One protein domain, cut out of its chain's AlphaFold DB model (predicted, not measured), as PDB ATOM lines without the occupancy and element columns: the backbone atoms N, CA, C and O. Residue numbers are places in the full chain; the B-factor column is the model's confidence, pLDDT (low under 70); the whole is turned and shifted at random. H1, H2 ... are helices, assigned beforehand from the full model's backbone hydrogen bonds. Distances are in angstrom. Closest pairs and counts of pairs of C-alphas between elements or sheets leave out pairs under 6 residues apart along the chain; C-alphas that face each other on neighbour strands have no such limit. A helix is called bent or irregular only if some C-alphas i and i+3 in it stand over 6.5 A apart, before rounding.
ATOM      1  N   VAL A   7      18.475 -45.498 -43.989       82.19
ATOM      2  CA  VAL A   7      17.145 -44.944 -44.264       82.19
ATOM      3  C   VAL A   7      16.197 -45.370 -43.149       82.19
ATOM      4  O   VAL A   7      15.897 -46.554 -42.989       82.19
ATOM      5  N   VAL A   8      15.704 -44.402 -42.383       81.75
ATOM      6  CA  VAL A   8      14.754 -44.644 -41.293       81.75
ATOM      7  C   VAL A   8      13.349 -44.314 -41.780       81.75
ATOM      8  O   VAL A   8      13.003 -43.148 -41.952       81.75
ATOM      9  N   ALA A   9      12.517 -45.331 -42.003       79.88
ATOM     10  CA  ALA A   9      11.123 -45.125 -42.393       79.88
ATOM     11  C   ALA A   9      10.302 -44.494 -41.251       79.88
ATOM     12  O   ALA A   9      10.586 -44.704 -40.071       79.88
ATOM     13  N   THR A  10       9.249 -43.747 -41.597       78.50
ATOM     14  CA  THR A  10       8.233 -43.344 -40.614       78.50
ATOM     15  C   THR A  10       7.590 -44.598 -40.013       78.50
ATOM     16  O   THR A  10       7.191 -45.468 -40.793       78.50
ATOM     17  N   PRO A  11       7.420 -44.704 -38.682       75.19
ATOM     18  CA  PRO A  11       6.761 -45.864 -38.090       75.19
ATOM     19  C   PRO A  11       5.332 -46.035 -38.614       75.19
ATOM     20  O   PRO A  11       4.590 -45.061 -38.761       75.19
ATOM     21  N   THR A  12       4.927 -47.282 -38.853       62.03
ATOM     22  CA  THR A  12       3.545 -47.609 -39.219       62.03
ATOM     23  C   THR A  12       2.625 -47.407 -38.008       62.03
ATOM     24  O   THR A  12       2.958 -47.883 -36.919       62.03
ATOM     25  N   PRO A  13       1.459 -46.748 -38.152       58.41
ATOM     26  CA  PRO A  13       0.498 -46.612 -37.061       58.41
ATOM     27  C   PRO A  13       0.081 -47.972 -36.486       58.41
ATOM     28  O   PRO A  13      -0.282 -48.877 -37.236       58.41
ATOM     29  N   GLY A  14       0.080 -48.100 -35.155       51.72
ATOM     30  CA  GLY A  14      -0.351 -49.327 -34.469       51.72
ATOM     31  C   GLY A  14       0.770 -50.271 -34.025       51.72
ATOM     32  O   GLY A  14       0.501 -51.440 -33.763       51.72
ATOM     33  N   PHE A  15       2.008 -49.785 -33.913       53.94
ATOM     34  CA  PHE A  15       3.098 -50.562 -33.323       53.94
ATOM     35  C   PHE A  15       2.879 -50.816 -31.822       53.94
ATOM     36  O   PHE A  15       2.418 -49.943 -31.081       53.94
ATOM     37  N   SER A  16       3.251 -52.014 -31.365       47.22
ATOM     38  CA  SER A  16       3.391 -52.317 -29.940       47.22
ATOM     39  C   SER A  16       4.732 -51.781 -29.461       47.22
ATOM     40  O   SER A  16       5.762 -52.078 -30.069       47.22
ATOM     41  N   TYR A  17       4.723 -51.006 -28.376       50.22
ATOM     42  CA  TYR A  17       5.937 -50.523 -27.722       50.22
ATOM     43  C   TYR A  17       6.925 -51.680 -27.554       50.22
ATOM     44  O   TYR A  17       6.575 -52.703 -26.962       50.22
ATOM     45  N   ALA A  18       8.150 -51.542 -28.069       42.38
ATOM     46  CA  ALA A  18       9.194 -52.490 -27.714       42.38
ATOM     47  C   ALA A  18       9.329 -52.480 -26.186       42.38
ATOM     48  O   ALA A  18       9.545 -51.428 -25.586       42.38
ATOM     49  N   SER A  19       9.131 -53.634 -25.553       34.28
ATOM     50  CA  SER A  19       9.290 -53.823 -24.112       34.28
ATOM     51  C   SER A  19      10.696 -53.366 -23.707       34.28
ATOM     52  O   SER A  19      11.683 -54.014 -24.047       34.28
ATOM     53  N   GLY A  20      10.778 -52.198 -23.072       37.00
ATOM     54  CA  GLY A  20      12.007 -51.409 -22.900       37.00
ATOM     55  C   GLY A  20      11.758 -49.906 -23.079       37.00
ATOM     56  O   GLY A  20      12.456 -49.086 -22.492       37.00
ATOM     57  N   LEU A  21      10.692 -49.556 -23.801       41.94
ATOM     58  CA  LEU A  21      10.059 -48.239 -23.829       41.94
ATOM     59  C   LEU A  21       9.106 -48.089 -22.640       41.94
ATOM     60  O   LEU A  21       7.904 -47.885 -22.805       41.94
ATOM     61  N   THR A  22       9.625 -48.202 -21.417       39.62
ATOM     62  CA  THR A  22       9.022 -47.392 -20.359       39.62
ATOM     63  C   THR A  22       9.348 -45.945 -20.672       39.62
ATOM     64  O   THR A  22      10.370 -45.627 -21.286       39.62
ATOM     65  N   TYR A  23       8.417 -45.081 -20.307       41.78
ATOM     66  CA  TYR A  23       8.486 -43.659 -20.535       41.78
ATOM     67  C   TYR A  23       9.907 -43.099 -20.335       41.78
ATOM     68  O   TYR A  23      10.510 -43.290 -19.285       41.78
ATOM     69  N   GLY A  24      10.471 -42.469 -21.370       41.44
ATOM     70  CA  GLY A  24      11.793 -41.844 -21.320       41.44
ATOM     71  C   GLY A  24      12.982 -42.798 -21.117       41.44
ATOM     72  O   GLY A  24      13.820 -42.580 -20.243       41.44
ATOM     73  N   GLY A  25      13.061 -43.867 -21.917       39.22
ATOM     74  CA  GLY A  25      14.268 -44.698 -22.044       39.22
ATOM     75  C   GLY A  25      14.685 -45.441 -20.768       39.22
ATOM     76  O   GLY A  25      15.862 -45.727 -20.567       39.22
ATOM     77  N   GLY A  26      13.752 -45.690 -19.846       41.72
ATOM     78  CA  GLY A  26      14.083 -46.195 -18.509       41.72
ATOM     79  C   GLY A  26      14.794 -45.183 -17.594       41.72
ATOM     80  O   GLY A  26      15.015 -45.498 -16.429       41.72
ATOM     81  N   ALA A  27      15.092 -43.964 -18.062       39.06
ATOM     82  CA  ALA A  27      15.549 -42.850 -17.225       39.06
ATOM     83  C   ALA A  27      14.378 -42.148 -16.511       39.06
ATOM     84  O   ALA A  27      14.559 -41.573 -15.442       39.06
ATOM     85  N   PHE A  28      13.163 -42.263 -17.060       42.38
ATOM     86  CA  PHE A  28      11.915 -41.873 -16.399       42.38
ATOM     87  C   PHE A  28      11.089 -43.124 -16.075       42.38
ATOM     88  O   PHE A  28       9.907 -43.244 -16.398       42.38
ATOM     89  N   ALA A  29      11.733 -44.098 -15.425       32.75
ATOM     90  CA  ALA A  29      11.012 -45.164 -14.750       32.75
ATOM     91  C   ALA A  29      10.114 -44.539 -13.673       32.75
ATOM     92  O   ALA A  29      10.582 -44.067 -12.640       32.75
ATOM     93  N   GLY A  30       8.816 -44.511 -13.949       36.16
ATOM     94  CA  GLY A  30       7.824 -44.074 -12.989       36.16
ATOM     95  C   GLY A  30       6.508 -43.713 -13.650       36.16
ATOM     96  O   GLY A  30       6.130 -42.546 -13.673       36.16
ATOM     97  N   ALA A  31       5.739 -44.720 -14.076       37.19
ATOM     98  CA  ALA A  31       4.352 -44.662 -13.624       37.19
ATOM     99  C   ALA A  31       4.442 -44.519 -12.089       37.19
ATOM    100  O   ALA A  31       5.189 -45.299 -11.484       37.19
ATOM    101  N   PRO A  32       3.843 -43.485 -11.473       37.56
ATOM    102  CA  PRO A  32       3.926 -43.328 -10.028       37.56
ATOM    103  C   PRO A  32       3.488 -44.645  -9.372       37.56
ATOM    104  O   PRO A  32       2.554 -45.295  -9.837       37.56
ATOM    105  N   ALA A  33       4.243 -45.097  -8.369       36.81
ATOM    106  CA  ALA A  33       3.934 -46.330  -7.660       36.81
ATOM    107  C   ALA A  33       2.518 -46.230  -7.080       36.81
ATOM    108  O   ALA A  33       2.226 -45.235  -6.424       36.81
ATOM    109  N   ASN A  34       1.681 -47.246  -7.314       35.19
ATOM    110  CA  ASN A  34       0.304 -47.271  -6.824       35.19
ATOM    111  C   ASN A  34       0.289 -47.085  -5.286       35.19
ATOM    112  O   ASN A  34       0.730 -47.979  -4.561       35.19
ATOM    113  N   GLY A  35      -0.161 -45.937  -4.776       42.19
ATOM    114  CA  GLY A  35      -0.121 -45.578  -3.361       42.19
ATOM    115  C   GLY A  35      -0.586 -44.145  -3.031       42.19
ATOM    116  O   GLY A  35      -0.631 -43.260  -3.880       42.19
ATOM    117  N   PRO A  36      -0.898 -43.858  -1.756       44.22
ATOM    118  CA  PRO A  36      -1.467 -42.575  -1.312       44.22
ATOM    119  C   PRO A  36      -0.562 -41.340  -1.522       44.22
ATOM    120  O   PRO A  36      -1.014 -40.213  -1.334       44.22
ATOM    121  N   SER A  37       0.697 -41.527  -1.930       49.31
ATOM    122  CA  SER A  37       1.662 -40.475  -2.281       49.31
ATOM    123  C   SER A  37       1.802 -40.224  -3.798       49.31
ATOM    124  O   SER A  37       2.594 -39.362  -4.189       49.31
ATOM    125  N   GLU A  38       1.024 -40.912  -4.652       52.66
ATOM    126  CA  GLU A  38       1.043 -40.802  -6.126       52.66
ATOM    127  C   GLU A  38       0.950 -39.359  -6.624       52.66
ATOM    128  O   GLU A  38       1.788 -38.914  -7.408       52.66
ATOM    129  N   GLY A  39      -0.048 -38.612  -6.141       55.75
ATOM    130  CA  GLY A  39      -0.250 -37.226  -6.553       55.75
ATOM    131  C   GLY A  39       0.955 -36.355  -6.202       55.75
ATOM    132  O   GLY A  39       1.425 -35.574  -7.023       55.75
ATOM    133  N   GLN A  40       1.520 -36.532  -5.008       55.88
ATOM    134  CA  GLN A  40       2.612 -35.696  -4.522       55.88
ATOM    135  C   GLN A  40       3.930 -35.968  -5.266       55.88
ATOM    136  O   GLN A  40       4.579 -35.021  -5.703       55.88
ATOM    137  N   ILE A  41       4.293 -37.238  -5.496       59.12
ATOM    138  CA  ILE A  41       5.492 -37.617  -6.272       59.12
ATOM    139  C   ILE A  41       5.345 -37.199  -7.741       59.12
ATOM    140  O   ILE A  41       6.298 -36.721  -8.362       59.12
ATOM    141  N   PHE A  42       4.140 -37.321  -8.300       61.38
ATOM    142  CA  PHE A  42       3.850 -36.884  -9.659       61.38
ATOM    143  C   PHE A  42       4.066 -35.373  -9.843       61.38
ATOM    144  O   PHE A  42       4.779 -34.957 -10.759       61.38
ATOM    145  N   PHE A  43       3.511 -34.551  -8.944       62.34
ATOM    146  CA  PHE A  43       3.660 -33.094  -9.004       62.34
ATOM    147  C   PHE A  43       5.082 -32.618  -8.677       62.34
ATOM    148  O   PHE A  43       5.540 -31.648  -9.275       62.34
ATOM    149  N   GLN A  44       5.784 -33.277  -7.749       61.94
ATOM    150  CA  GLN A  44       7.104 -32.834  -7.282       61.94
ATOM    151  C   GLN A  44       8.269 -33.339  -8.139       61.94
ATOM    152  O   GLN A  44       9.293 -32.662  -8.215       61.94
ATOM    153  N   THR A  45       8.120 -34.489  -8.799       64.19
ATOM    154  CA  THR A  45       9.233 -35.146  -9.501       64.19
ATOM    155  C   THR A  45       8.940 -35.343 -10.982       64.19
ATOM    156  O   THR A  45       9.742 -34.927 -11.813       64.19
ATOM    157  N   VAL A  46       7.790 -35.927 -11.336       66.88
ATOM    158  CA  VAL A  46       7.493 -36.330 -12.724       66.88
ATOM    159  C   VAL A  46       7.215 -35.122 -13.616       66.88
ATOM    160  O   VAL A  46       7.862 -34.971 -14.648       66.88
ATOM    161  N   LEU A  47       6.303 -34.226 -13.231       70.69
ATOM    162  CA  LEU A  47       5.988 -33.053 -14.055       70.69
ATOM    163  C   LEU A  47       7.211 -32.146 -14.307       70.69
ATOM    164  O   LEU A  47       7.452 -31.807 -15.470       70.69
ATOM    165  N   PRO A  48       8.031 -31.792 -13.293       72.75
ATOM    166  CA  PRO A  48       9.239 -30.998 -13.521       72.75
ATOM    167  C   PRO A  48      10.260 -31.694 -14.426       72.75
ATOM    168  O   PRO A  48      10.906 -31.034 -15.238       72.75
ATOM    169  N   ALA A  49      10.379 -33.022 -14.332       73.44
ATOM    170  CA  ALA A  49      11.258 -33.814 -15.188       73.44
ATOM    171  C   ALA A  49      10.913 -33.658 -16.677       73.44
ATOM    172  O   ALA A  49      11.808 -33.487 -17.501       73.44
ATOM    173  N   TYR A  50       9.622 -33.657 -17.016       80.44
ATOM    174  CA  TYR A  50       9.161 -33.490 -18.397       80.44
ATOM    175  C   TYR A  50       9.346 -32.080 -18.919       80.44
ATOM    176  O   TYR A  50       9.500 -31.888 -20.117       80.44
ATOM    177  N   GLN A  51       9.296 -31.095 -18.030       83.88
ATOM    178  CA  GLN A  51       9.492 -29.698 -18.393       83.88
ATOM    179  C   GLN A  51      10.983 -29.326 -18.492       83.88
ATOM    180  O   GLN A  51      11.313 -28.227 -18.938       83.88
ATOM    181  N   SER A  52      11.877 -30.230 -18.082       85.25
ATOM    182  CA  SER A  52      13.321 -30.021 -18.036       85.25
ATOM    183  C   SER A  52      14.012 -30.403 -19.353       85.25
ATOM    184  O   SER A  52      13.643 -31.407 -19.970       85.25
ATOM    185  N   PRO A  53      15.087 -29.692 -19.752       86.81
ATOM    186  CA  PRO A  53      15.958 -30.105 -20.856       86.81
ATOM    187  C   PRO A  53      16.487 -31.541 -20.737       86.81
ATOM    188  O   PRO A  53      16.747 -32.190 -21.752       86.81
ATOM    189  N   ASN A  54      16.583 -32.067 -19.510       82.75
ATOM    190  CA  ASN A  54      17.026 -33.435 -19.245       82.75
ATOM    191  C   ASN A  54      16.148 -34.496 -19.923       82.75
ATOM    192  O   ASN A  54      16.654 -35.573 -20.222       82.75
ATOM    193  N   LEU A  55      14.870 -34.205 -20.209       82.81
ATOM    194  CA  LEU A  55      14.016 -35.100 -20.995       82.81
ATOM    195  C   LEU A  55      14.602 -35.339 -22.392       82.81
ATOM    196  O   LEU A  55      14.769 -36.481 -22.813       82.81
ATOM    197  N   CYS A  56      14.944 -34.257 -23.094       86.19
ATOM    198  CA  CYS A  56      15.530 -34.325 -24.429       86.19
ATOM    199  C   CYS A  56      16.915 -34.971 -24.393       86.19
ATOM    200  O   CYS A  56      17.207 -35.879 -25.167       86.19
ATOM    201  N   ILE A  57      17.763 -34.502 -23.477       84.12
ATOM    202  CA  ILE A  57      19.155 -34.943 -23.360       84.12
ATOM    203  C   ILE A  57      19.220 -36.432 -23.007       84.12
ATOM    204  O   ILE A  57      19.939 -37.189 -23.655       84.12
ATOM    205  N   GLY A  58      18.428 -36.868 -22.025       80.31
ATOM    206  CA  GLY A  58      18.355 -38.268 -21.616       80.31
ATOM    207  C   GLY A  58      17.841 -39.174 -22.732       80.31
ATOM    208  O   GLY A  58      18.370 -40.267 -22.924       80.31
ATOM    209  N   GLN A  59      16.864 -38.710 -23.518       84.12
ATOM    210  CA  GLN A  59      16.360 -39.476 -24.655       84.12
ATOM    211  C   GLN A  59      17.402 -39.612 -25.774       84.12
ATOM    212  O   GLN A  59      17.536 -40.698 -26.337       84.12
ATOM    213  N   LEU A  60      18.151 -38.552 -26.095       84.81
ATOM    214  CA  LEU A  60      19.246 -38.616 -27.072       84.81
ATOM    215  C   LEU A  60      20.324 -39.613 -26.627       84.81
ATOM    216  O   LEU A  60      20.689 -40.498 -27.401       84.81
ATOM    217  N   ALA A  61      20.753 -39.535 -25.364       82.12
ATOM    218  CA  ALA A  61      21.731 -40.459 -24.795       82.12
ATOM    219  C   ALA A  61      21.241 -41.915 -24.841       82.12
ATOM    220  O   ALA A  61      21.968 -42.807 -25.275       82.12
ATOM    221  N   TRP A  62      19.980 -42.156 -24.466       84.19
ATOM    222  CA  TRP A  62      19.387 -43.490 -24.516       84.19
ATOM    223  C   TRP A  62      19.345 -44.058 -25.937       84.19
ATOM    224  O   TRP A  62      19.661 -45.230 -26.134       84.19
ATOM    225  N   MET A  63      18.983 -43.242 -26.933       85.69
ATOM    226  CA  MET A  63      18.945 -43.670 -28.335       85.69
ATOM    227  C   MET A  63      20.334 -44.092 -28.829       85.69
ATOM    228  O   MET A  63      20.471 -45.157 -29.433       85.69
ATOM    229  N   THR A  64      21.370 -43.314 -28.511       85.81
ATOM    230  CA  THR A  64      22.765 -43.652 -28.831       85.81
ATOM    231  C   THR A  64      23.214 -44.935 -28.130       85.81
ATOM    232  O   THR A  64      23.753 -45.840 -28.772       85.81
ATOM    233  N   ASP A  65      22.936 -45.075 -26.832       83.94
ATOM    234  CA  ASP A  65      23.266 -46.280 -26.065       83.94
ATOM    235  C   ASP A  65      22.540 -47.523 -26.595       83.94
ATOM    236  O   ASP A  65      23.114 -48.615 -26.638       83.94
ATOM    237  N   TYR A  66      21.284 -47.374 -27.018       83.31
ATOM    238  CA  TYR A  66      20.494 -48.459 -27.589       83.31
ATOM    239  C   TYR A  66      21.078 -48.936 -28.923       83.31
ATOM    240  O   TYR A  66      21.188 -50.146 -29.137       83.31
ATOM    241  N   ILE A  67      21.522 -48.012 -29.782       86.56
ATOM    242  CA  ILE A  67      22.223 -48.335 -31.033       86.56
ATOM    243  C   ILE A  67      23.543 -49.057 -30.745       86.56
ATOM    244  O   ILE A  67      23.814 -50.092 -31.355       86.56
ATOM    245  N   ASN A  68      24.333 -48.564 -29.789       86.94
ATOM    246  CA  ASN A  68      25.614 -49.173 -29.421       86.94
ATOM    247  C   ASN A  68      25.448 -50.607 -28.890       86.94
ATOM    248  O   ASN A  68      26.267 -51.472 -29.189       86.94
ATOM    249  N   LYS A  69      24.376 -50.874 -28.135       87.75
ATOM    250  CA  LYS A  69      24.081 -52.202 -27.572       87.75
ATOM    251  C   LYS A  69      23.504 -53.185 -28.592       87.75
ATOM    252  O   LYS A  69      23.833 -54.364 -28.538       87.75
ATOM    253  N   ASN A  70      22.628 -52.727 -29.486       84.06
ATOM    254  CA  ASN A  70      21.858 -53.607 -30.380       84.06
ATOM    255  C   ASN A  70      22.395 -53.652 -31.820       84.06
ATOM    256  O   ASN A  70      21.943 -54.476 -32.617       84.06
ATOM    257  N   GLY A  71      23.362 -52.790 -32.144       86.56
ATOM    258  CA  GLY A  71      24.027 -52.713 -33.437       86.56
ATOM    259  C   GLY A  71      23.276 -51.864 -34.469       86.56
ATOM    260  O   GLY A  71      22.052 -51.925 -34.600       86.56
ATOM    261  N   VAL A  72      24.049 -51.113 -35.263       87.25
ATOM    262  CA  VAL A  72      23.577 -50.270 -36.382       87.25
ATOM    263  C   VAL A  72      22.934 -51.096 -37.505       87.25
ATOM    264  O   VAL A  72      22.041 -50.609 -38.188       87.25
ATOM    265  N   GLY A  73      23.353 -52.349 -37.704       86.56
ATOM    266  CA  GLY A  73      22.816 -53.217 -38.760       86.56
ATOM    267  C   GLY A  73      21.494 -53.913 -38.418       86.56
ATOM    268  O   GLY A  73      20.943 -54.602 -39.271       86.56
ATOM    269  N   ASN A  74      20.991 -53.781 -37.187       85.44
ATOM    270  CA  ASN A  74      19.786 -54.475 -36.741       85.44
ATOM    271  C   ASN A  74      18.523 -53.651 -37.080       85.44
ATOM    272  O   ASN A  74      18.348 -52.562 -36.527       85.44
ATOM    273  N   PRO A  75      17.601 -54.154 -37.928       84.12
ATOM    274  CA  PRO A  75      16.377 -53.432 -38.280       84.12
ATOM    275  C   PRO A  75      15.500 -53.093 -37.071       84.12
ATOM    276  O   PRO A  75      14.876 -52.032 -37.039       84.12
ATOM    277  N   LYS A  76      15.494 -53.951 -36.040       82.50
ATOM    278  CA  LYS A  76      14.722 -53.699 -34.820       82.50
ATOM    279  C   LYS A  76      15.249 -52.486 -34.057       82.50
ATOM    280  O   LYS A  76      14.454 -51.770 -33.457       82.50
ATOM    281  N   THR A  77      16.558 -52.214 -34.134       83.94
ATOM    282  CA  THR A  77      17.157 -51.008 -33.552       83.94
ATOM    283  C   THR A  77      16.465 -49.765 -34.096       83.94
ATOM    284  O   THR A  77      15.918 -48.967 -33.338       83.94
ATOM    285  N   TRP A  78      16.409 -49.638 -35.418       84.94
ATOM    286  CA  TRP A  78      15.855 -48.464 -36.091       84.94
ATOM    287  C   TRP A  78      14.334 -48.365 -35.993       84.94
ATOM    288  O   TRP A  78      13.796 -47.260 -35.915       84.94
ATOM    289  N   GLU A  79      13.635 -49.497 -35.908       83.31
ATOM    290  CA  GLU A  79      12.208 -49.516 -35.577       83.31
ATOM    291  C   GLU A  79      11.956 -48.868 -34.203       83.31
ATOM    292  O   GLU A  79      11.102 -47.999 -34.069       83.31
ATOM    293  N   VAL A  80      12.749 -49.212 -33.187       82.31
ATOM    294  CA  VAL A  80      12.603 -48.640 -31.841       82.31
ATOM    295  C   VAL A  80      12.985 -47.158 -31.807       82.31
ATOM    296  O   VAL A  80      12.267 -46.351 -31.214       82.31
ATOM    297  N   ILE A  81      14.079 -46.767 -32.463       85.88
ATOM    298  CA  ILE A  81      14.500 -45.358 -32.534       85.88
ATOM    299  C   ILE A  81      13.429 -44.504 -33.223       85.88
ATOM    300  O   ILE A  81      13.004 -43.486 -32.673       85.88
ATOM    301  N   SER A  82      12.929 -44.941 -34.381       87.00
ATOM    302  CA  SER A  82      11.897 -44.212 -35.129       87.00
ATOM    303  C   SER A  82      10.604 -44.041 -34.326       87.00
ATOM    304  O   SER A  82      10.015 -42.961 -34.340       87.00
ATOM    305  N   GLN A  83      10.189 -45.047 -33.550       84.50
ATOM    306  CA  GLN A  83       9.030 -44.942 -32.658       84.50
ATOM    307  C   GLN A  83       9.211 -43.864 -31.582       84.50
ATOM    308  O   GLN A  83       8.293 -43.084 -31.334       84.50
ATOM    309  N   ASN A  84      10.396 -43.766 -30.972       85.25
ATOM    310  CA  ASN A  84      10.677 -42.726 -29.977       85.25
ATOM    311  C   ASN A  84      10.658 -41.329 -30.593       85.25
ATOM    312  O   ASN A  84      10.025 -40.423 -30.053       85.25
ATOM    313  N   VAL A  85      11.305 -41.166 -31.747       90.19
ATOM    314  CA  VAL A  85      11.306 -39.893 -32.477       90.19
ATOM    315  C   VAL A  85       9.874 -39.475 -32.832       90.19
ATOM    316  O   VAL A  85       9.500 -38.318 -32.635       90.19
ATOM    317  N   LEU A  86       9.032 -40.417 -33.271       89.00
ATOM    318  CA  LEU A  86       7.627 -40.156 -33.588       89.00
ATOM    319  C   LEU A  86       6.821 -39.685 -32.366       89.00
ATOM    320  O   LEU A  86       5.996 -38.780 -32.496       89.00
ATOM    321  N   ILE A  87       7.076 -40.244 -31.179       87.69
ATOM    322  CA  ILE A  87       6.415 -39.822 -29.932       87.69
ATOM    323  C   ILE A  87       6.770 -38.366 -29.591       87.69
ATOM    324  O   ILE A  87       5.888 -37.590 -29.221       87.69
ATOM    325  N   PHE A  88       8.028 -37.960 -29.775       92.50
ATOM    326  CA  PHE A  88       8.435 -36.563 -29.594       92.50
ATOM    327  C   PHE A  88       7.814 -35.637 -30.647       92.50
ATOM    328  O   PHE A  88       7.351 -34.554 -30.297       92.50
ATOM    329  N   CYS A  89       7.712 -36.071 -31.909       94.31
ATOM    330  CA  CYS A  89       7.009 -35.316 -32.956       94.31
ATOM    331  C   CYS A  89       5.522 -35.116 -32.619       94.31
ATOM    332  O   CYS A  89       4.968 -34.032 -32.820       94.31
ATOM    333  N   SER A  90       4.882 -36.160 -32.089       93.12
ATOM    334  CA  SER A  90       3.506 -36.129 -31.588       93.12
ATOM    335  C   SER A  90       3.353 -35.115 -30.455       93.12
ATOM    336  O   SER A  90       2.428 -34.302 -30.475       93.12
ATOM    337  N   ALA A  91       4.261 -35.143 -29.477       92.44
ATOM    338  CA  ALA A  91       4.199 -34.249 -28.330       92.44
ATOM    339  C   ALA A  91       4.454 -32.785 -28.696       92.44
ATOM    340  O   ALA A  91       3.713 -31.904 -28.260       92.44
ATOM    341  N   ASP A  92       5.438 -32.525 -29.559       97.06
ATOM    342  CA  ASP A  92       5.709 -31.180 -30.067       97.06
ATOM    343  C   ASP A  92       4.502 -30.631 -30.841       97.06
ATOM    344  O   ASP A  92       4.063 -29.509 -30.607       97.06
ATOM    345  N   THR A  93       3.871 -31.473 -31.666       96.50
ATOM    346  CA  THR A  93       2.627 -31.138 -32.371       96.50
ATOM    347  C   THR A  93       1.498 -30.773 -31.401       96.50
ATOM    348  O   THR A  93       0.780 -29.798 -31.626       96.50
ATOM    349  N   ALA A  94       1.335 -31.511 -30.301       95.25
ATOM    350  CA  ALA A  94       0.332 -31.187 -29.290       95.25
ATOM    351  C   ALA A  94       0.609 -29.837 -28.604       95.25
ATOM    352  O   ALA A  94      -0.324 -29.061 -28.393       95.25
ATOM    353  N   LEU A  95       1.878 -29.531 -28.315       96.25
ATOM    354  CA  LEU A  95       2.305 -28.253 -27.733       96.25
ATOM    355  C   LEU A  95       2.110 -27.078 -28.699       96.25
ATOM    356  O   LEU A  95       1.739 -25.990 -28.271       96.25
ATOM    357  N   VAL A  96       2.289 -27.293 -30.002       96.88
ATOM    358  CA  VAL A  96       1.994 -26.282 -31.031       96.88
ATOM    359  C   VAL A  96       0.498 -25.981 -31.088       96.88
ATOM    360  O   VAL A  96       0.100 -24.818 -31.119       96.88
ATOM    361  N   LEU A  97      -0.342 -27.021 -31.076       95.56
ATOM    362  CA  LEU A  97      -1.797 -26.869 -31.140       95.56
ATOM    363  C   LEU A  97      -2.400 -26.306 -29.846       95.56
ATOM    364  O   LEU A  97      -3.475 -25.708 -29.885       95.56
ATOM    365  N   ASN A  98      -1.739 -26.503 -28.705       94.50
ATOM    366  CA  ASN A  98      -2.165 -25.945 -27.429       94.50
ATOM    367  C   ASN A  98      -0.962 -25.465 -26.591       94.50
ATOM    368  O   ASN A  98      -0.529 -26.169 -25.680       94.50
ATOM    369  N   PRO A  99      -0.463 -24.237 -26.826       90.62
ATOM    370  CA  PRO A  99       0.762 -23.731 -26.195       90.62
ATOM    371  C   PRO A  99       0.718 -23.569 -24.669       90.62
ATOM    372  O   PRO A  99       1.730 -23.235 -24.063       90.62
ATOM    373  N   ARG A 100      -0.452 -23.743 -24.038       89.88
ATOM    374  CA  ARG A 100      -0.642 -23.566 -22.589       89.88
ATOM    375  C   ARG A 100      -0.555 -24.868 -21.793       89.88
ATOM    376  O   ARG A 100      -0.620 -24.811 -20.567       89.88
ATOM    377  N   ILE A 101      -0.462 -26.021 -22.454       90.94
ATOM    378  CA  ILE A 101      -0.362 -27.306 -21.750       90.94
ATOM    379  C   ILE A 101       1.065 -27.553 -21.271       90.94
ATOM    380  O   ILE A 101       2.032 -27.105 -21.886       90.94
ATOM    381  N   ALA A 102       1.192 -28.311 -20.185       89.81
ATOM    382  CA  ALA A 102       2.485 -28.819 -19.753       89.81
ATOM    383  C   ALA A 102       3.036 -29.826 -20.773       89.81
ATOM    384  O   ALA A 102       2.271 -30.537 -21.431       89.81
ATOM    385  N   VAL A 103       4.364 -29.966 -20.842       88.75
ATOM    386  CA  VAL A 103       5.006 -30.957 -21.726       88.75
ATOM    387  C   VAL A 103       4.468 -32.363 -21.464       88.75
ATOM    388  O   VAL A 103       4.144 -33.070 -22.411       88.75
ATOM    389  N   TYR A 104       4.267 -32.740 -20.197       86.38
ATOM    390  CA  TYR A 104       3.650 -34.016 -19.824       86.38
ATOM    391  C   TYR A 104       2.316 -34.266 -20.545       86.38
ATOM    392  O   TYR A 104       2.124 -35.318 -21.156       86.38
ATOM    393  N   ASP A 105       1.413 -33.285 -20.534       86.50
ATOM    394  CA  ASP A 105       0.113 -33.386 -21.200       86.50
ATOM    395  C   ASP A 105       0.270 -33.464 -22.721       86.50
ATOM    396  O   ASP A 105      -0.460 -34.211 -23.374       86.50
ATOM    397  N   GLY A 106       1.269 -32.766 -23.267       88.00
ATOM    398  CA  GLY A 106       1.656 -32.855 -24.673       88.00
ATOM    399  C   GLY A 106       1.988 -34.276 -25.113       88.00
ATOM    400  O   GLY A 106       1.739 -34.624 -26.257       88.00
ATOM    401  N   PHE A 107       2.461 -35.139 -24.222       83.25
ATOM    402  CA  PHE A 107       2.652 -36.538 -24.572       83.25
ATOM    403  C   PHE A 107       1.488 -37.471 -24.180       83.25
ATOM    404  O   PHE A 107       1.244 -38.457 -24.876       83.25
ATOM    405  N   HIS A 108       0.792 -37.212 -23.067       81.31
ATOM    406  CA  HIS A 108      -0.155 -38.179 -22.478       81.31
ATOM    407  C   HIS A 108      -1.620 -37.861 -22.739       81.31
ATOM    408  O   HIS A 108      -2.460 -38.756 -22.710       81.31
ATOM    409  N   LYS A 109      -1.948 -36.588 -22.953       84.19
ATOM    410  CA  LYS A 109      -3.327 -36.095 -23.062       84.19
ATOM    411  C   LYS A 109      -3.612 -35.537 -24.453       84.19
ATOM    412  O   LYS A 109      -4.385 -34.594 -24.617       84.19
ATOM    413  N   THR A 110      -2.968 -36.109 -25.469       80.88
ATOM    414  CA  THR A 110      -3.216 -35.724 -26.861       80.88
ATOM    415  C   THR A 110      -4.539 -36.297 -27.365       80.88
ATOM    416  O   THR A 110      -5.082 -37.250 -26.810       80.88
ATOM    417  N   LYS A 111      -5.063 -35.726 -28.455       84.19
ATOM    418  CA  LYS A 111      -6.294 -36.206 -29.107       84.19
ATOM    419  C   LYS A 111      -6.115 -37.555 -29.815       84.19
ATOM    420  O   LYS A 111      -7.084 -38.109 -30.323       84.19
ATOM    421  N   TRP A 112      -4.886 -38.056 -29.898       83.25
ATOM    422  CA  TRP A 112      -4.533 -39.309 -30.550       83.25
ATOM    423  C   TRP A 112      -3.755 -40.205 -29.584       83.25
ATOM    424  O   TRP A 112      -3.216 -39.767 -28.574       83.25
ATOM    425  N   ALA A 113      -3.676 -41.498 -29.885       80.50
ATOM    426  CA  ALA A 113      -2.666 -42.325 -29.238       80.50
ATOM    427  C   ALA A 113      -1.300 -41.970 -29.858       80.50
ATOM    428  O   ALA A 113      -1.214 -41.986 -31.089       80.50
ATOM    429  N   PRO A 114      -0.233 -41.702 -29.080       74.06
ATOM    430  CA  PRO A 114       1.085 -41.391 -29.643       74.06
ATOM    431  C   PRO A 114       1.590 -42.451 -30.638       74.06
ATOM    432  O   PRO A 114       2.127 -42.108 -31.686       74.06
ATOM    433  N   ALA A 115       1.310 -43.736 -30.387       72.88
ATOM    434  CA  ALA A 115       1.655 -44.842 -31.291       72.88
ATOM    435  C   ALA A 115       0.848 -44.884 -32.610       72.88
ATOM    436  O   ALA A 115       1.129 -45.681 -33.506       72.88
ATOM    437  N   LYS A 116      -0.187 -44.048 -32.732       80.62
ATOM    438  CA  LYS A 116      -1.005 -43.887 -33.942       80.62
ATOM    439  C   LYS A 116      -0.785 -42.533 -34.619       80.62
ATOM    440  O   LYS A 116      -1.487 -42.235 -35.582       80.62
ATOM    441  N   PHE A 117       0.155 -41.722 -34.129       86.00
ATOM    442  CA  PHE A 117       0.471 -40.435 -34.730       86.00
ATOM    443  C   PHE A 117       1.020 -40.624 -36.148       86.00
ATOM    444  O   PHE A 117       1.993 -41.341 -36.368       86.00
ATOM    445  N   ASN A 118       0.401 -39.971 -37.121       89.56
ATOM    446  CA  ASN A 118       0.826 -39.979 -38.508       89.56
ATOM    447  C   ASN A 118       1.601 -38.692 -38.806       89.56
ATOM    448  O   ASN A 118       1.015 -37.631 -39.012       89.56
ATOM    449  N   PHE A 119       2.928 -38.804 -38.880       91.38
ATOM    450  CA  PHE A 119       3.815 -37.661 -39.109       91.38
ATOM    451  C   PHE A 119       3.438 -36.847 -40.357       91.38
ATOM    452  O   PHE A 119       3.390 -35.621 -40.305       91.38
ATOM    453  N   LYS A 120       3.123 -37.510 -41.475       90.19
ATOM    454  CA  LYS A 120       2.870 -36.845 -42.764       90.19
ATOM    455  C   LYS A 120       1.598 -35.999 -42.768       90.19
ATOM    456  O   LYS A 120       1.547 -35.000 -43.472       90.19
ATOM    457  N   THR A 121       0.586 -36.407 -42.006       90.75
ATOM    458  CA  THR A 121      -0.739 -35.761 -42.018       90.75
ATOM    459  C   THR A 121      -1.023 -34.924 -40.777       90.75
ATOM    460  O   THR A 121      -1.868 -34.037 -40.834       90.75
ATOM    461  N   GLN A 122      -0.340 -35.189 -39.660       93.12
ATOM    462  CA  GLN A 122      -0.613 -34.526 -38.385       93.12
ATOM    463  C   GLN A 122       0.506 -33.582 -37.929       93.12
ATOM    464  O   GLN A 122       0.221 -32.690 -37.129       93.12
ATOM    465  N   SER A 123       1.749 -33.739 -38.410       93.69
ATOM    466  CA  SER A 123       2.836 -32.821 -38.031       93.69
ATOM    467  C   SER A 123       2.537 -31.388 -38.469       93.69
ATOM    468  O   SER A 123       1.960 -31.148 -39.529       93.69
ATOM    469  N   GLN A 124       2.938 -30.426 -37.640       95.94
ATOM    470  CA  GLN A 124       2.711 -29.005 -37.895       95.94
ATOM    471  C   GLN A 124       3.913 -28.374 -38.596       95.94
ATOM    472  O   GLN A 124       5.051 -28.781 -38.387       95.94
ATOM    473  N   GLU A 125       3.668 -27.327 -39.389       96.31
ATOM    474  CA  GLU A 125       4.726 -26.485 -39.982       96.31
ATOM    475  C   GLU A 125       5.508 -25.668 -38.957       96.31
ATOM    476  O   GLU A 125       6.569 -25.128 -39.265       96.31
ATOM    477  N   LYS A 126       5.003 -25.611 -37.731       98.00
ATOM    478  CA  LYS A 126       5.596 -24.894 -36.620       98.00
ATOM    479  C   LYS A 126       6.130 -25.874 -35.582       98.00
ATOM    480  O   LYS A 126       5.454 -26.850 -35.278       98.00
ATOM    481  N   PHE A 127       7.296 -25.576 -35.022       98.19
ATOM    482  CA  PHE A 127       7.812 -26.195 -33.808       98.19
ATOM    483  C   PHE A 127       7.349 -25.436 -32.570       98.19
ATOM    484  O   PHE A 127       7.159 -24.216 -32.600       98.19
ATOM    485  N   SER A 128       7.210 -26.152 -31.456       97.75
ATOM    486  CA  SER A 128       6.821 -25.526 -30.188       97.75
ATOM    487  C   SER A 128       7.915 -24.609 -29.612       97.75
ATOM    488  O   SER A 128       7.599 -23.605 -28.973       97.75
ATOM    489  N   GLY A 129       9.191 -24.929 -29.849       95.75
ATOM    490  CA  GLY A 129      10.349 -24.319 -29.180       95.75
ATOM    491  C   GLY A 129      10.634 -24.911 -27.791       95.75
ATOM    492  O   GLY A 129      11.562 -24.481 -27.113       95.75
ATOM    493  N   ASN A 130       9.847 -25.898 -27.352       95.50
ATOM    494  CA  ASN A 130       9.963 -26.524 -26.038       95.50
ATOM    495  C   ASN A 130      11.007 -27.658 -26.038       95.50
ATOM    496  O   ASN A 130      11.637 -27.966 -27.048       95.50
ATOM    497  N   VAL A 131      11.165 -28.343 -24.903       92.38
ATOM    498  CA  VAL A 131      12.138 -29.436 -24.723       92.38
ATOM    499  C   VAL A 131      11.928 -30.621 -25.679       92.38
ATOM    500  O   VAL A 131      12.808 -31.457 -25.821       92.38
ATOM    501  N   THR A 132      10.782 -30.714 -26.355       93.94
ATOM    502  CA  THR A 132      10.501 -31.735 -27.378       93.94
ATOM    503  C   THR A 132      11.070 -31.398 -28.755       93.94
ATOM    504  O   THR A 132      11.273 -32.297 -29.573       93.94
ATOM    505  N   THR A 133      11.323 -30.114 -29.016       96.56
ATOM    506  CA  THR A 133      11.635 -29.591 -30.348       96.56
ATOM    507  C   THR A 133      12.909 -30.170 -30.960       96.56
ATOM    508  O   THR A 133      12.844 -30.509 -32.136       96.56
ATOM    509  N   PRO A 134      14.032 -30.391 -30.246       94.50
ATOM    510  CA  PRO A 134      15.232 -30.925 -30.894       94.50
ATOM    511  C   PRO A 134      15.038 -32.315 -31.518       94.50
ATOM    512  O   PRO A 134      15.481 -32.572 -32.635       94.50
ATOM    513  N   ILE A 135      14.312 -33.205 -30.835       92.88
ATOM    514  CA  ILE A 135      14.013 -34.545 -31.365       92.88
ATOM    515  C   ILE A 135      12.941 -34.468 -32.461       92.88
ATOM    516  O   ILE A 135      13.028 -35.197 -33.447       92.88
ATOM    517  N   ALA A 136      11.963 -33.564 -32.346       95.94
ATOM    518  CA  ALA A 136      11.003 -33.317 -33.424       95.94
ATOM    519  C   ALA A 136      11.679 -32.748 -34.690       95.94
ATOM    520  O   ALA A 136      11.333 -33.144 -35.803       95.94
ATOM    521  N   ALA A 137      12.679 -31.878 -34.526       95.75
ATOM    522  CA  ALA A 137      13.499 -31.331 -35.601       95.75
ATOM    523  C   ALA A 137      14.321 -32.425 -36.295       95.75
ATOM    524  O   ALA A 137      14.365 -32.468 -37.527       95.75
ATOM    525  N   PHE A 138      14.882 -33.365 -35.527       94.50
ATOM    526  CA  PHE A 138      15.510 -34.565 -36.081       94.50
ATOM    527  C   PHE A 138      14.505 -35.453 -36.835       94.50
ATOM    528  O   PHE A 138      14.774 -35.880 -37.955       94.50
ATOM    529  N   GLY A 139      13.304 -35.677 -36.292       94.50
ATOM    530  CA  GLY A 139      12.243 -36.405 -37.000       94.50
ATOM    531  C   GLY A 139      11.843 -35.749 -38.325       94.50
ATOM    532  O   GLY A 139      11.603 -36.435 -39.319       94.50
ATOM    533  N   HIS A 140      11.839 -34.415 -38.380       96.31
ATOM    534  CA  HIS A 140      11.605 -33.681 -39.622       96.31
ATOM    535  C   HIS A 140      12.773 -33.769 -40.608       96.31
ATOM    536  O   HIS A 140      12.531 -33.857 -41.805       96.31
ATOM    537  N   TYR A 141      14.020 -33.852 -40.147       94.44
ATOM    538  CA  TYR A 141      15.146 -34.177 -41.029       94.44
ATOM    539  C   TYR A 141      14.970 -35.555 -41.696       94.44
ATOM    540  O   TYR A 141      15.196 -35.691 -42.897       94.44
ATOM    541  N   LEU A 142      14.495 -36.560 -40.951       93.50
ATOM    542  CA  LEU A 142      14.267 -37.910 -41.481       93.50
ATOM    543  C   LEU A 142      13.081 -37.982 -42.456       93.50
ATOM    544  O   LEU A 142      13.142 -38.679 -43.468       93.50
ATOM    545  N   TRP A 143      11.974 -37.298 -42.149       95.00
ATOM    546  CA  TRP A 143      10.680 -37.549 -42.806       95.00
ATOM    547  C   TRP A 143      10.018 -36.314 -43.418       95.00
ATOM    548  O   TRP A 143       8.935 -36.418 -43.996       95.00
ATOM    549  N   GLY A 144      10.629 -35.145 -43.284       94.56
ATOM    550  CA  GLY A 144      10.065 -33.850 -43.653       94.56
ATOM    551  C   GLY A 144      10.216 -33.453 -45.115       94.56
ATOM    552  O   GLY A 144       9.633 -32.447 -45.517       94.56
ATOM    553  N   GLU A 145      10.962 -34.230 -45.909       94.44
ATOM    554  CA  GLU A 145      11.169 -33.994 -47.350       94.44
ATOM    555  C   GLU A 145      11.761 -32.602 -47.656       94.44
ATOM    556  O   GLU A 145      11.426 -31.989 -48.666       94.44
ATOM    557  N   GLY A 146      12.590 -32.056 -46.758       94.19
ATOM    558  CA  GLY A 146      13.216 -30.739 -46.939       94.19
ATOM    559  C   GLY A 146      12.266 -29.541 -46.795       94.19
ATOM    560  O   GLY A 146      12.680 -28.402 -47.008       94.19
ATOM    561  N   LYS A 147      10.989 -29.760 -46.443       96.88
ATOM    562  CA  LYS A 147      10.010 -28.668 -46.306       96.88
ATOM    563  C   LYS A 147      10.412 -27.724 -45.167       96.88
ATOM    564  O   LYS A 147      10.813 -28.215 -44.111       96.88
ATOM    565  N   PRO A 148      10.271 -26.398 -45.334       97.38
ATOM    566  CA  PRO A 148      10.613 -25.454 -44.282       97.38
ATOM    567  C   PRO A 148       9.722 -25.649 -43.047       97.38
ATOM    568  O   PRO A 148       8.545 -26.008 -43.157       97.38
ATOM    569  N   ARG A 149      10.280 -25.370 -41.870       97.75
ATOM    570  CA  ARG A 149       9.554 -25.276 -40.598       97.75
ATOM    571  C   ARG A 149       9.737 -23.894 -39.991       97.75
ATOM    572  O   ARG A 149      10.588 -23.126 -40.420       97.75
ATOM    573  N   THR A 150       8.914 -23.565 -39.005       98.50
ATOM    574  CA  THR A 150       8.938 -22.269 -38.322       98.50
ATOM    575  C   THR A 150       9.030 -22.458 -36.811       98.50
ATOM    576  O   THR A 150       8.394 -23.354 -36.272       98.50
ATOM    577  N   ASN A 236      24.725 -30.812 -39.358       56.06
ATOM    578  CA  ASN A 236      26.171 -30.811 -39.221       56.06
ATOM    579  C   ASN A 236      26.599 -31.110 -37.774       56.06
ATOM    580  O   ASN A 236      25.983 -30.615 -36.825       56.06
ATOM    581  N   PRO A 237      27.696 -31.873 -37.586       48.31
ATOM    582  CA  PRO A 237      28.388 -31.971 -36.309       48.31
ATOM    583  C   PRO A 237      28.737 -30.569 -35.798       48.31
ATOM    584  O   PRO A 237      29.703 -29.954 -36.252       48.31
ATOM    585  N   SER A 238      27.954 -30.023 -34.867       46.78
ATOM    586  CA  SER A 238      28.334 -28.758 -34.245       46.78
ATOM    587  C   SER A 238      29.592 -28.995 -33.404       46.78
ATOM    588  O   SER A 238      29.713 -30.014 -32.725       46.78
ATOM    589  N   THR A 239      30.543 -28.063 -33.415       41.25
ATOM    590  CA  THR A 239      31.812 -28.156 -32.667       41.25
ATOM    591  C   THR A 239      31.647 -27.943 -31.152       41.25
ATOM    592  O   THR A 239      32.584 -27.541 -30.456       41.25
ATOM    593  N   HIS A 240      30.455 -28.198 -30.609       48.00
ATOM    594  CA  HIS A 240      30.099 -27.899 -29.227       48.00
ATOM    595  C   HIS A 240      30.181 -29.144 -28.332       48.00
ATOM    596  O   HIS A 240      29.667 -30.209 -28.649       48.00
ATOM    597  N   ARG A 241      30.866 -28.978 -27.192       50.62
ATOM    598  CA  ARG A 241      31.357 -30.037 -26.288       50.62
ATOM    599  C   ARG A 241      30.308 -30.648 -25.342       50.62
ATOM    600  O   ARG A 241      30.693 -31.247 -24.338       50.62
ATOM    601  N   SER A 242      29.007 -30.444 -25.561       63.38
ATOM    602  CA  SER A 242      28.004 -31.097 -24.711       63.38
ATOM    603  C   SER A 242      27.755 -32.519 -25.212       63.38
ATOM    604  O   SER A 242      27.598 -32.756 -26.409       63.38
ATOM    605  N   LYS A 243      27.699 -33.484 -24.289       68.50
ATOM    606  CA  LYS A 243      27.446 -34.896 -24.620       68.50
ATOM    607  C   LYS A 243      26.156 -35.085 -25.436       68.50
ATOM    608  O   LYS A 243      26.113 -35.909 -26.337       68.50
ATOM    609  N   SER A 244      25.137 -34.267 -25.179       68.38
ATOM    610  CA  SER A 244      23.879 -34.245 -25.935       68.38
ATOM    611  C   SER A 244      24.054 -33.844 -27.405       68.38
ATOM    612  O   SER A 244      23.404 -34.426 -28.273       68.38
ATOM    613  N   ALA A 245      24.934 -32.882 -27.701       68.38
ATOM    614  CA  ALA A 245      25.253 -32.496 -29.071       68.38
ATOM    615  C   ALA A 245      26.011 -33.614 -29.802       68.38
ATOM    616  O   ALA A 245      25.739 -33.872 -30.975       68.38
ATOM    617  N   GLU A 246      26.901 -34.331 -29.109       75.12
ATOM    618  CA  GLU A 246      27.591 -35.513 -29.647       75.12
ATOM    619  C   GLU A 246      26.630 -36.681 -29.912       75.12
ATOM    620  O   GLU A 246      26.740 -37.353 -30.943       75.12
ATOM    621  N   ASP A 247      25.665 -36.907 -29.018       78.31
ATOM    622  CA  ASP A 247      24.647 -37.948 -29.168       78.31
ATOM    623  C   ASP A 247      23.749 -37.653 -30.387       78.31
ATOM    624  O   ASP A 247      23.581 -38.516 -31.252       78.31
ATOM    625  N   LEU A 248      23.254 -36.415 -30.540       77.88
ATOM    626  CA  LEU A 248      22.491 -36.011 -31.730       77.88
ATOM    627  C   LEU A 248      23.339 -36.101 -33.008       77.88
ATOM    628  O   LEU A 248      22.897 -36.671 -34.001       77.88
ATOM    629  N   THR A 249      24.583 -35.621 -32.969       79.25
ATOM    630  CA  THR A 249      25.535 -35.735 -34.088       79.25
ATOM    631  C   THR A 249      25.751 -37.193 -34.503       79.25
ATOM    632  O   THR A 249      25.852 -37.503 -35.690       79.25
ATOM    633  N   THR A 250      25.803 -38.112 -33.538       82.06
ATOM    634  CA  THR A 250      25.944 -39.545 -33.809       82.06
ATOM    635  C   THR A 250      24.731 -40.088 -34.558       82.06
ATOM    636  O   THR A 250      24.911 -40.797 -35.546       82.06
ATOM    637  N   LEU A 251      23.512 -39.720 -34.155       82.19
ATOM    638  CA  LEU A 251      22.287 -40.107 -34.866       82.19
ATOM    639  C   LEU A 251      22.257 -39.554 -36.295       82.19
ATOM    640  O   LEU A 251      21.950 -40.290 -37.233       82.19
ATOM    641  N   LEU A 252      22.628 -38.284 -36.469       82.69
ATOM    642  CA  LEU A 252      22.669 -37.618 -37.771       82.69
ATOM    643  C   LEU A 252      23.681 -38.282 -38.715       82.69
ATOM    644  O   LEU A 252      23.352 -38.558 -39.863       82.69
ATOM    645  N   ARG A 253      24.870 -38.649 -38.221       84.69
ATOM    646  CA  ARG A 253      25.893 -39.362 -39.012       84.69
ATOM    647  C   ARG A 253      25.444 -40.753 -39.467       84.69
ATOM    648  O   ARG A 253      25.913 -41.249 -40.486       84.69
ATOM    649  N   LEU A 254      24.592 -41.414 -38.686       86.75
ATOM    650  CA  LEU A 254      24.136 -42.774 -38.974       86.75
ATOM    651  C   LEU A 254      22.913 -42.821 -39.895       86.75
ATOM    652  O   LEU A 254      22.595 -43.896 -40.403       86.75
ATOM    653  N   THR A 255      22.215 -41.703 -40.103       86.69
ATOM    654  CA  THR A 255      20.903 -41.685 -40.761       86.69
ATOM    655  C   THR A 255      20.877 -40.805 -42.001       86.69
ATOM    656  O   THR A 255      21.479 -39.736 -42.056       86.69
ATOM    657  N   GLN A 256      20.137 -41.250 -43.014       89.50
ATOM    658  CA  GLN A 256      19.869 -40.452 -44.198       89.50
ATOM    659  C   GLN A 256      18.624 -39.589 -43.965       89.50
ATOM    660  O   GLN A 256      17.564 -40.103 -43.610       89.50
ATOM    661  N   GLY A 257      18.751 -38.287 -44.204       89.38
ATOM    662  CA  GLY A 257      17.649 -37.331 -44.165       89.38
ATOM    663  C   GLY A 257      17.877 -36.174 -45.131       89.38
ATOM    664  O   GLY A 257      18.777 -36.215 -45.972       89.38
ATOM    665  N   THR A 258      17.028 -35.153 -45.055       92.62
ATOM    666  CA  THR A 258      17.081 -33.980 -45.936       92.62
ATOM    667  C   THR A 258      17.185 -32.705 -45.099       92.62
ATOM    668  O   THR A 258      16.258 -32.429 -44.330       92.62
ATOM    669  N   PRO A 259      18.271 -31.918 -45.242       93.19
ATOM    670  CA  PRO A 259      18.364 -30.582 -44.662       93.19
ATOM    671  C   PRO A 259      17.164 -29.703 -45.015       93.19
ATOM    672  O   PRO A 259      16.585 -29.835 -46.095       93.19
ATOM    673  N   TYR A 260      16.794 -28.794 -44.117       95.19
ATOM    674  CA  TYR A 260      15.639 -27.919 -44.313       95.19
ATOM    675  C   TYR A 260      15.813 -26.568 -43.619       95.19
ATOM    676  O   TYR A 260      16.596 -26.418 -42.684       95.19
TER     677      TYR A 260
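AT A GLANCE: This is residues 7 to 150 and 236 to 260 of the 276 residues of the protein "Colicin-M" of Klebsiella pneumoniae (UniProt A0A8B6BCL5). A long helix, H3, runs through the core; H6 and H4 cross it, little H5 packs on it, and H2 folds back beside its first residues as a hairpin whose H2 carries H7 on it. H1 reaches away from this body like an arm, touching H4 with its residues 47 to 51 alone, and residues 34 to 39, of which 38 and 39 belong to H1 and 34 to 37 to the long unnamed stretch of residues 7 to 37, stick out at the arm's tip. The printed part has 169 residues with seven named helices, H1 to H7 in order, and no named strand: its class is all helix. It is compact, with a radius of gyration of the C-alphas of 15.7 A and spans of 48 by 35 by 35 A.

HOW THE PARTS SIT: H1, residues 38 to 51, touches H4, residues 103 to 108, with residues 47 to 51 alone; the closest C-alphas, of Tyr 50 and Tyr 104, are 5.7 A apart. H2, residues 54 to 70, and H3, residues 75 to 97, form a helical hairpin at a shallow tilt of 15 degrees, opposite ways, with the closest C-alphas, of Asn 70 and Thr 77, 6.2 A apart. H3 is the hub, touching four helices. H4 touches it at a steep tilt of 63 degrees, closest at the C-alphas of Ala 91 and Phe 107, 4.7 A. H5, residues 119 to 122, touches H3 closest at the C-alphas of Leu 86 and Phe 119, 7.2 A. H6, residues 133 to 143, touches H3 at a steep tilt of 58 degrees, closest at the C-alphas of Cys 89 and Ala 136, 4.5 A. H7, residues 243 to 254, touches H2 at a steep tilt of 47 degrees, closest at the C-alphas of Ile 57 and Ser 244, 5.4 A; H7 and H3 are apart. Every O i to N i+4 pair is within hydrogen-bond range in H2, H3, H4, H6 and H7, and 8 of 10 are in H1; H5 is too short for such a pair.

IN THESE COORDINATES: H1 begins at C-alpha 38, (1.043, -40.802, -6.126), and is only just irregular: C-alphas 44 and 47 are 6.9 A apart. From first to last C-alpha, H1 measures 18.6 A, H2 23.5 A, H3 33.0 A, H6 14.8 A and H7 16.7 A. H7 ends at C-alpha 254, (24.136, -42.774, -38.974).

THE WHOLE: The two C-alphas farthest apart, of Pro 36 and Gly 146, are 49.4 A apart. Residues 151 to 235 are not printed, and C-alphas 150 and 236 are 19.3 A apart across this cut. Of the links printed whole, none is long. The mean pLDDT of the printed part is 77.6; residues 12 to 46 and 236 to 245 are under 70.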